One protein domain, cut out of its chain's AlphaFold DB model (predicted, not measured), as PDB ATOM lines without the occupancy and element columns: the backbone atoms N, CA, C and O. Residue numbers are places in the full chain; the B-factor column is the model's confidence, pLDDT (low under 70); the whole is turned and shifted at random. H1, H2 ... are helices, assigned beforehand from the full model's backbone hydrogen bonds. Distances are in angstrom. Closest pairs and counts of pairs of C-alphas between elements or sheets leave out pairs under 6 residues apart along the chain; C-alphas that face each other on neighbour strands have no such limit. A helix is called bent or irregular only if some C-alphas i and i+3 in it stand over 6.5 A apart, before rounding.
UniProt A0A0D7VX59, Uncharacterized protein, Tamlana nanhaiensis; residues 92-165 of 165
ATOM      1  N   GLU A  92     207.620 198.277 168.294       95.44
ATOM      2  CA  GLU A  92     207.476 198.348 169.752       95.44
ATOM      3  C   GLU A  92     206.068 198.778 170.186       95.44
ATOM      4  O   GLU A  92     205.511 198.205 171.124       95.44
ATOM      5  N   LYS A  93     205.465 199.767 169.512       95.00
ATOM      6  CA  LYS A  93     204.086 200.200 169.799       95.00
ATOM      7  C   LYS A  93     203.067 199.105 169.500       95.00
ATOM      8  O   LYS A  93     202.137 198.926 170.285       95.00
ATOM      9  N   ILE A  94     203.245 198.385 168.392       95.38
ATOM     10  CA  ILE A  94     202.384 197.262 168.003       95.38
ATOM     11  C   ILE A  94     202.463 196.155 169.054       95.38
ATOM     12  O   ILE A  94     201.427 195.717 169.548       95.38
ATOM     13  N   GLU A  95     203.666 195.754 169.467       95.94
ATOM     14  CA  GLU A  95     203.844 194.702 170.473       95.94
ATOM     15  C   GLU A  95     203.312 195.110 171.851       95.94
ATOM     16  O   GLU A  95     202.662 194.314 172.534       95.94
ATOM     17  N   GLN A  96     203.498 196.372 172.250       96.25
ATOM     18  CA  GLN A  96     202.893 196.900 173.475       96.25
ATOM     19  C   GLN A  96     201.361 196.859 173.412       96.25
ATOM     20  O   GLN A  96     200.716 196.399 174.358       96.25
ATOM     21  N   ALA A  97     200.765 197.300 172.303       96.56
ATOM     22  CA  ALA A  97     199.320 197.266 172.114       96.56
ATOM     23  C   ALA A  97     198.776 195.829 172.100       96.56
ATOM     24  O   ALA A  97     197.770 195.554 172.756       96.56
ATOM     25  N   ARG A  98     199.473 194.901 171.434       96.94
ATOM     26  CA  ARG A  98     199.161 193.465 171.423       96.94
ATOM     27  C   ARG A  98     199.184 192.878 172.833       96.94
ATOM     28  O   ARG A  98     198.232 192.219 173.248       96.94
ATOM     29  N   GLY A  99     200.231 193.168 173.607       96.44
ATOM     30  CA  GLY A  99     200.337 192.746 175.004       96.44
ATOM     31  C   GLY A  99     199.191 193.271 175.874       96.44
ATOM     32  O   GLY A  99     198.615 192.512 176.656       96.44
ATOM     33  N   LEU A 100     198.814 194.542 175.707       96.25
ATOM     34  CA  LEU A 100     197.673 195.138 176.409       96.25
ATOM     35  C   LEU A 100     196.348 194.478 176.012       96.25
ATOM     36  O   LEU A 100     195.554 194.146 176.891       96.25
ATOM     37  N   LEU A 101     196.113 194.247 174.720       96.88
ATOM     38  CA  LEU A 101     194.895 193.594 174.236       96.88
ATOM     39  C   LEU A 101     194.756 192.171 174.784       96.88
ATOM     40  O   LEU A 101     193.684 191.831 175.275       96.88
ATOM     41  N   LYS A 102     195.838 191.382 174.820       95.69
ATOM     42  CA  LYS A 102     195.844 190.053 175.464       95.69
ATOM     43  C   LYS A 102     195.419 190.118 176.930       95.69
ATOM     44  O   LYS A 102     194.590 189.332 177.382       95.69
ATOM     45  N   GLN A 103     195.974 191.064 177.689       95.19
ATOM     46  CA  GLN A 103     195.615 191.242 179.098       95.19
ATOM     47  C   GLN A 103     194.140 191.628 179.255       95.19
ATOM     48  O   GLN A 103     193.441 191.060 180.093       95.19
ATOM     49  N   ILE A 104     193.656 192.550 178.423       96.19
ATOM     50  CA  ILE A 104     192.263 193.005 178.426       96.19
ATOM     51  C   ILE A 104     191.309 191.855 178.079       96.19
ATOM     52  O   ILE A 104     190.309 191.677 178.773       96.19
ATOM     53  N   LEU A 105     191.628 191.055 177.059       94.69
ATOM     54  CA  LEU A 105     190.853 189.878 176.666       94.69
ATOM     55  C   LEU A 105     190.769 188.851 177.794       94.69
ATOM     56  O   LEU A 105     189.680 188.365 178.090       94.69
ATOM     57  N   ASN A 106     191.880 188.571 178.479       93.56
ATOM     58  CA  ASN A 106     191.890 187.657 179.622       93.56
ATOM     59  C   ASN A 106     190.959 188.125 180.746       93.56
ATOM     60  O   ASN A 106     190.190 187.330 181.292       93.56
ATOM     61  N   VAL A 107     190.981 189.423 181.063       94.75
ATOM     62  CA  VAL A 107     190.059 189.990 182.053       94.75
ATOM     63  C   VAL A 107     188.613 189.890 181.556       94.75
ATOM     64  O   VAL A 107     187.754 189.414 182.294       94.75
ATOM     65  N   ALA A 108     188.333 190.250 180.303       94.25
ATOM     66  CA  ALA A 108     186.993 190.156 179.725       94.25
ATOM     67  C   ALA A 108     186.431 188.721 179.729       94.25
ATOM     68  O   ALA A 108     185.261 188.525 180.061       94.25
ATOM     69  N   MET A 109     187.265 187.716 179.437       92.00
ATOM     70  CA  MET A 109     186.904 186.298 179.541       92.00
ATOM     71  C   MET A 109     186.534 185.917 180.976       92.00
ATOM     72  O   MET A 109     185.484 185.323 181.201       92.00
ATOM     73  N   SER A 110     187.352 186.304 181.963       92.44
ATOM     74  CA  SER A 110     187.069 186.014 183.379       92.44
ATOM     75  C   SER A 110     185.810 186.703 183.917       92.44
ATOM     76  O   SER A 110     185.149 186.167 184.802       92.44
ATOM     77  N   LEU A 111     185.458 187.866 183.363       92.88
ATOM     78  CA  LEU A 111     184.220 188.577 183.679       92.88
ATOM     79  C   LEU A 111     182.998 187.995 182.950       92.88
ATOM     80  O   LEU A 111     181.874 188.373 183.273       92.88
ATOM     81  N   GLY A 112     183.195 187.111 181.966       92.50
ATOM     82  CA  GLY A 112     182.113 186.520 181.175       92.50
ATOM     83  C   GLY A 112     181.352 187.532 180.314       92.50
ATOM     84  O   GLY A 112     180.180 187.321 180.019       92.50
ATOM     85  N   ILE A 113     181.987 188.649 179.943       92.44
ATOM     86  CA  ILE A 113     181.344 189.737 179.181       92.44
ATOM     87  C   ILE A 113     181.512 189.595 177.665       92.44
ATOM     88  O   ILE A 113     180.946 190.387 176.912       92.44
ATOM     89  N   LEU A 114     182.325 188.637 177.210       91.19
ATOM     90  CA  LEU A 114     182.529 188.398 175.787       91.19
ATOM     91  C   LEU A 114     181.314 187.667 175.193       91.19
ATOM     92  O   LEU A 114     180.824 186.715 175.799       91.19
ATOM     93  N   PRO A 115     180.822 188.103 174.022       86.44
ATOM     94  CA  PRO A 115     179.717 187.442 173.347       86.44
ATOM     95  C   PRO A 115     180.150 186.059 172.847       86.44
ATOM     96  O   PRO A 115     181.326 185.827 172.578       86.44
ATOM     97  N   GLU A 116     179.196 185.145 172.675       81.69
ATOM     98  CA  GLU A 116     179.476 183.882 171.989       81.69
ATOM     99  C   GLU A 116     179.847 184.150 170.525       81.69
ATOM    100  O   GLU A 116     179.236 184.986 169.852       81.69
ATOM    101  N   ALA A 117     180.860 183.439 170.027       77.00
ATOM    102  CA  ALA A 117     181.294 183.567 168.645       77.00
ATOM    103  C   ALA A 117     180.185 183.087 167.698       77.00
ATOM    104  O   ALA A 117     179.857 181.901 167.644       77.00
ATOM    105  N   THR A 118     179.607 184.007 166.925       66.56
ATOM    106  CA  THR A 118     178.635 183.667 165.882       66.56
ATOM    107  C   THR A 118     179.364 183.296 164.585       66.56
ATOM    108  O   THR A 118     180.068 184.148 164.041       66.56
ATOM    109  N   PRO A 119     179.176 182.079 164.033       62.62
ATOM    110  CA  PRO A 119     179.954 181.578 162.892       62.62
ATOM    111  C   PRO A 119     179.812 182.366 161.584       62.62
ATOM    112  O   PRO A 119     180.617 182.183 160.676       62.62
ATOM    113  N   GLN A 120     178.765 183.185 161.437       68.00
ATOM    114  CA  GLN A 120     178.428 183.801 160.152       68.00
ATOM    115  C   GLN A 120     179.170 185.111 159.832       68.00
ATOM    116  O   GLN A 120     179.210 185.466 158.656       68.00
ATOM    117  N   ASP A 121     179.761 185.819 160.805       83.81
ATOM    118  CA  ASP A 121     180.497 187.066 160.521       83.81
ATOM    119  C   ASP A 121     181.550 187.401 161.593       83.81
ATOM    120  O   ASP A 121     181.273 188.063 162.599       83.81
ATOM    121  N   PHE A 122     182.783 186.949 161.353       86.38
ATOM    122  CA  PHE A 122     183.918 187.199 162.239       86.38
ATOM    123  C   PHE A 122     184.251 188.693 162.369       86.38
ATOM    124  O   PHE A 122     184.536 189.166 163.466       86.38
ATOM    125  N   ASN A 123     184.142 189.469 161.287       88.81
ATOM    126  CA  ASN A 123     184.437 190.899 161.339       88.81
ATOM    127  C   ASN A 123     183.450 191.610 162.267       88.81
ATOM    128  O   ASN A 123     183.864 192.315 163.187       88.81
ATOM    129  N   SER A 124     182.147 191.379 162.085       89.50
ATOM    130  CA  SER A 124     181.124 191.951 162.971       89.50
ATOM    131  C   SER A 124     181.308 191.515 164.425       89.50
ATOM    132  O   SER A 124     181.110 192.322 165.336       89.50
ATOM    133  N   TYR A 125     181.742 190.273 164.655       91.12
ATOM    134  CA  TYR A 125     182.083 189.787 165.988       91.12
ATOM    135  C   TYR A 125     183.240 190.581 166.621       91.12
ATOM    136  O   TYR A 125     183.086 191.079 167.736       91.12
ATOM    137  N   VAL A 126     184.354 190.791 165.909       93.31
ATOM    138  CA  VAL A 126     185.502 191.567 166.419       93.31
ATOM    139  C   VAL A 126     185.102 193.010 166.745       93.31
ATOM    140  O   VAL A 126     185.456 193.526 167.807       93.31
ATOM    141  N   TYR A 127     184.317 193.663 165.881       93.69
ATOM    142  CA  TYR A 127     183.810 195.015 166.148       93.69
ATOM    143  C   TYR A 127     182.899 195.064 167.383       93.69
ATOM    144  O   TYR A 127     182.976 196.018 168.164       93.69
ATOM    145  N   ASN A 128     182.065 194.040 167.589       93.19
ATOM    146  CA  ASN A 128     181.221 193.933 168.776       93.19
ATOM    147  C   ASN A 128     182.066 193.765 170.050       93.19
ATOM    148  O   ASN A 128     181.889 194.517 171.009       93.19
ATOM    149  N   VAL A 129     183.045 192.852 170.032       94.19
ATOM    150  CA  VAL A 129     183.996 192.671 171.139       94.19
ATOM    151  C   VAL A 129     184.703 193.986 171.449       94.19
ATOM    152  O   VAL A 129     184.683 194.433 172.593       94.19
ATOM    153  N   TRP A 130     185.253 194.669 170.443       96.06
ATOM    154  CA  TRP A 130     185.891 195.973 170.628       96.06
ATOM    155  C   TRP A 130     184.962 196.983 171.318       96.06
ATOM    156  O   TRP A 130     185.374 197.667 172.259       96.06
ATOM    157  N   GLY A 131     183.700 197.059 170.884       95.00
ATOM    158  CA  GLY A 131     182.682 197.918 171.490       95.00
ATOM    159  C   GLY A 131     182.455 197.614 172.972       95.00
ATOM    160  O   GLY A 131     182.470 198.531 173.796       95.00
ATOM    161  N   ILE A 132     182.326 196.333 173.321       95.12
ATOM    162  CA  ILE A 132     182.158 195.869 174.705       95.12
ATOM    163  C   ILE A 132     183.373 196.251 175.557       95.12
ATOM    164  O   ILE A 132     183.215 196.840 176.628       95.12
ATOM    165  N   LEU A 133     184.589 195.985 175.070       96.31
ATOM    166  CA  LEU A 133     185.828 196.281 175.796       96.31
ATOM    167  C   LEU A 133     185.993 197.784 176.065       96.31
ATOM    168  O   LEU A 133     186.428 198.181 177.145       96.31
ATOM    169  N   VAL A 134     185.632 198.633 175.098       95.69
ATOM    170  CA  VAL A 134     185.698 200.096 175.239       95.69
ATOM    171  C   VAL A 134     184.640 200.622 176.214       95.69
ATOM    172  O   VAL A 134     184.914 201.576 176.947       95.69
ATOM    173  N   ALA A 135     183.442 200.034 176.218       94.88
ATOM    174  CA  ALA A 135     182.340 200.456 177.080       94.88
ATOM    175  C   ALA A 135     182.508 199.992 178.538       94.88
ATOM    176  O   ALA A 135     181.993 200.641 179.451       94.88
ATOM    177  N   HIS A 136     183.234 198.898 178.774       96.00
ATOM    178  CA  HIS A 136     183.380 198.312 180.102       96.00
ATOM    179  C   HIS A 136     184.272 199.159 181.024       96.00
ATOM    180  O   HIS A 136     185.430 199.445 180.714       96.00
ATOM    181  N   GLU A 137     183.769 199.520 182.209       92.88
ATOM    182  CA  GLU A 137     184.410 200.523 183.068       92.88
ATOM    183  C   GLU A 137     185.844 200.173 183.480       92.88
ATOM    184  O   GLU A 137     186.701 201.056 183.481       92.88
ATOM    185  N   GLN A 138     186.104 198.895 183.777       92.00
ATOM    186  CA  GLN A 138     187.415 198.404 184.218       92.00
ATOM    187  C   GLN A 138     188.441 198.295 183.076       92.00
ATOM    188  O   GLN A 138     189.642 198.365 183.321       92.00
ATOM    189  N   LEU A 139     187.982 198.131 181.831       95.69
ATOM    190  CA  LEU A 139     188.839 197.863 180.665       95.69
ATOM    191  C   LEU A 139     189.088 199.120 179.831       95.69
ATOM    192  O   LEU A 139     190.115 199.241 179.161       95.69
ATOM    193  N   ARG A 140     188.179 200.092 179.927       94.31
ATOM    194  CA  ARG A 140     188.191 201.368 179.208       94.31
ATOM    195  C   ARG A 140     189.535 202.094 179.250       94.31
ATOM    196  O   ARG A 140     189.974 202.593 178.219       94.31
ATOM    197  N   ASN A 141     190.216 202.130 180.399       94.50
ATOM    198  CA  ASN A 141     191.535 202.768 180.498       94.50
ATOM    199  C   ASN A 141     192.593 202.037 179.655       94.50
ATOM    200  O   ASN A 141     193.337 202.679 178.918       94.50
ATOM    201  N   GLY A 142     192.616 200.702 179.701       94.81
ATOM    202  CA  GLY A 142     193.498 199.893 178.857       94.81
ATOM    203  C   GLY A 142     193.193 200.078 177.370       94.81
ATOM    204  O   GLY A 142     194.104 200.306 176.577       94.81
ATOM    205  N   MET A 143     191.912 200.092 176.996       97.12
ATOM    206  CA  MET A 143     191.491 200.325 175.610       97.12
ATOM    207  C   MET A 143     191.845 201.730 175.106       97.12
ATOM    208  O   MET A 143     192.215 201.896 173.946       97.12
ATOM    209  N   ASN A 144     191.764 202.750 175.963       96.00
ATOM    210  CA  ASN A 144     192.205 204.100 175.617       96.00
ATOM    211  C   ASN A 144     193.719 204.155 175.383       96.00
ATOM    212  O   ASN A 144     194.155 204.817 174.443       96.00
ATOM    213  N   ASN A 145     194.510 203.417 176.168       96.00
ATOM    214  CA  ASN A 145     195.953 203.310 175.948       96.00
ATOM    215  C   ASN A 145     196.271 202.618 174.614       96.00
ATOM    216  O   ASN A 145     197.107 203.115 173.865       96.00
ATOM    217  N   VAL A 146     195.565 201.535 174.266       96.62
ATOM    218  CA  VAL A 146     195.699 200.877 172.950       96.62
ATOM    219  C   VAL A 146     195.399 201.865 171.817       96.62
ATOM    220  O   VAL A 146     196.209 202.027 170.905       96.62
ATOM    221  N   LYS A 147     194.280 202.598 171.905       95.38
ATOM    222  CA  LYS A 147     193.918 203.627 170.914       95.38
ATOM    223  C   LYS A 147     194.966 204.734 170.805       95.38
ATOM    224  O   LYS A 147     195.199 205.226 169.708       95.38
ATOM    225  N   ALA A 148     195.580 205.137 171.914       94.50
ATOM    226  CA  ALA A 148     196.623 206.157 171.908       94.50
ATOM    227  C   ALA A 148     197.935 205.659 171.274       94.50
ATOM    228  O   ALA A 148     198.645 206.451 170.659       94.50
ATOM    229  N   LEU A 149     198.252 204.366 171.406       94.75
ATOM    230  CA  LEU A 149     199.474 203.772 170.855       94.75
ATOM    231  C   LEU A 149     199.410 203.586 169.335       94.75
ATOM    232  O   LEU A 149     200.369 203.944 168.649       94.75
ATOM    233  N   ILE A 150     198.308 203.026 168.828       94.69
ATOM    234  CA  ILE A 150     198.201 202.551 167.434       94.69
ATOM    235  C   ILE A 150     196.898 202.958 166.727       94.69
ATOM    236  O   ILE A 150     196.693 202.652 165.563       94.69
ATOM    237  N   GLY A 151     195.991 203.669 167.396       94.56
ATOM    238  CA  GLY A 151     194.686 204.003 166.826       94.56
ATOM    239  C   GLY A 151     193.684 202.843 166.855       94.56
ATOM    240  O   GLY A 151     193.951 201.744 167.337       94.56
ATOM    241  N   MET A 152     192.462 203.117 166.393       94.06
ATOM    242  CA  MET A 152     191.356 202.154 166.461       94.06
ATOM    243  C   MET A 152     191.436 201.078 165.376       94.06
ATOM    244  O   MET A 152     191.182 199.920 165.680       94.06
ATOM    245  N   ALA A 153     191.762 201.450 164.136       94.25
ATOM    246  CA  ALA A 153     191.779 200.509 163.016       94.25
ATOM    247  C   ALA A 153     192.812 199.392 163.243       94.25
ATOM    248  O   ALA A 153     192.445 198.219 163.243       94.25
ATOM    249  N   ASP A 154     194.055 199.765 163.558       95.00
ATOM    250  CA  ASP A 154     195.125 198.805 163.849       95.00
ATOM    251  C   ASP A 154     194.822 198.005 165.123       95.00
ATOM    252  O   ASP A 154     195.038 196.797 165.171       95.00
ATOM    253  N   GLY A 155     194.240 198.644 166.145       96.00
ATOM    254  CA  GLY A 155     193.816 197.952 167.363       96.00
ATOM    255  C   GLY A 155     192.765 196.867 167.113       96.00
ATOM    256  O   GLY A 155     192.837 195.804 167.723       96.00
ATOM    257  N   ILE A 156     191.815 197.106 166.206       95.62
ATOM    258  CA  ILE A 156     190.803 196.117 165.804       95.62
ATOM    259  C   ILE A 156     191.440 194.974 165.019       95.62
ATOM    260  O   ILE A 156     191.077 193.821 165.238       95.62
ATOM    261  N   GLN A 157     192.400 195.270 164.143       94.81
ATOM    262  CA  GLN A 157     193.118 194.234 163.406       94.81
ATOM    263  C   GLN A 157     193.914 193.326 164.349       94.81
ATOM    264  O   GLN A 157     193.804 192.109 164.259       94.81
ATOM    265  N   ILE A 158     194.650 193.901 165.305       94.88
ATOM    266  CA  ILE A 158     195.368 193.106 166.309       94.88
ATOM    267  C   ILE A 158     194.377 192.307 167.161       94.88
ATOM    268  O   ILE A 158     194.607 191.136 167.425       94.88
ATOM    269  N   LEU A 159     193.251 192.902 167.565       94.75
ATOM    270  CA  LEU A 159     192.214 192.185 168.309       94.75
ATOM    271  C   LEU A 159     191.693 190.963 167.534       94.75
ATOM    272  O   LEU A 159     191.498 189.913 168.137       94.75
ATOM    273  N   ALA A 160     191.479 191.097 166.224       93.38
ATOM    274  CA  ALA A 160     191.073 189.990 165.366       93.38
ATOM    275  C   ALA A 160     192.105 188.852 165.399       93.38
ATOM    276  O   ALA A 160     191.743 187.713 165.677       93.38
ATOM    277  N   GLU A 161     193.388 189.174 165.207       92.31
ATOM    278  CA  GLU A 161     194.482 188.195 165.265       92.31
ATOM    279  C   GLU A 161     194.549 187.467 166.616       92.31
ATOM    280  O   GLU A 161     194.821 186.272 166.663       92.31
ATOM    281  N   GLU A 162     194.293 188.172 167.719       90.69
ATOM    282  CA  GLU A 162     194.370 187.606 169.071       90.69
ATOM    283  C   GLU A 162     193.155 186.756 169.466       90.69
ATOM    284  O   GLU A 162     193.251 185.963 170.396       90.69
ATOM    285  N   ILE A 163     192.018 186.919 168.788       87.62
ATOM    286  CA  ILE A 163     190.808 186.112 169.005       87.62
ATOM    287  C   ILE A 163     190.851 184.806 168.193       87.62
ATOM    288  O   ILE A 163     190.223 183.827 168.591       87.62
ATOM    289  N   GLU A 164     191.549 184.783 167.052       70.31
ATOM    290  CA  GLU A 164     191.693 183.583 166.211       70.31
ATOM    291  C   GLU A 164     192.693 182.546 166.762       70.31
ATOM    292  O   GLU A 164     192.719 181.417 166.264       70.31
ATOM    293  N   MET A 165     193.504 182.902 167.767       55.00
ATOM    294  CA  MET A 165     194.466 182.004 168.434       55.00
ATOM    295  C   MET A 165     193.882 181.314 169.668       55.00
ATOM    296  O   MET A 165     194.234 180.129 169.873       55.00
TER     297      MET A 165
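AT A GLANCE: This is residues 92 to 165 of the 165 residues of an uncharacterized protein of Tamlana nanhaiensis (UniProt A0A0D7VX59). The longest helix, H3, is bent, and its arms H3a and H3b make a rough triangle with H2; H1 packs alongside H3a and crosses H3b. The printed part has 74 residues, of which 58 are in the three named helices, H1, H2 and H3 in order along the chain, with no named strand; the class is all helix, and the whole is compact, with a radius of gyration of the C-alphas of 11.3 A and spans of 33 by 22 by 19 A.

IN THESE COORDINATES: H3, residues 140 to 163, was assigned as one helix by its hydrogen bonds, but C-alphas 149 and 152 are 9.4 A apart. H3a is residues 140 to 149, 14.2 A; H3b is 152 to 163, 16.3 A, ending at C-alpha 163 (190.808, 186.112, 169.005). H1, residues 92 to 111, 28.8 A, begins at C-alpha 92 (207.476, 198.348, 169.752). H2 is residues 122 to 135, 20.0 A.

HOW THE PARTS SIT: H3a and H3b only just touch, only at the corner, with 3 pairs of C-alphas within 8 A, the closest Val 146 and Gly 155, 6.6 A. H1 touches H3a at a shallow tilt of 17 degrees, opposite ways; closest C-alphas Ala 97 and Val 146, 5.2 A. With residues 97 to 102 alone, H1 touches H3b at a steep 59 degrees; closest C-alphas Arg 98 and Ile 158, 6.4 A. H2 touches residues 156 to 160 of H3b; closest C-alphas Val 126 and Ala 160, 5.9 A. H2 touches H3a only at the corner; closest C-alphas Val 134 and Arg 140, 4.9 A. In H1, H2, H3a and H3b every O i to N i+4 pair is within hydrogen-bond range.

THE WHOLE: The C-alphas of Glu 92 and Gln 120, the two farthest apart, are 33.9 A apart. The printed part has no cut, and no link is long. Residues 118 to 120 and 165 have pLDDT under 70.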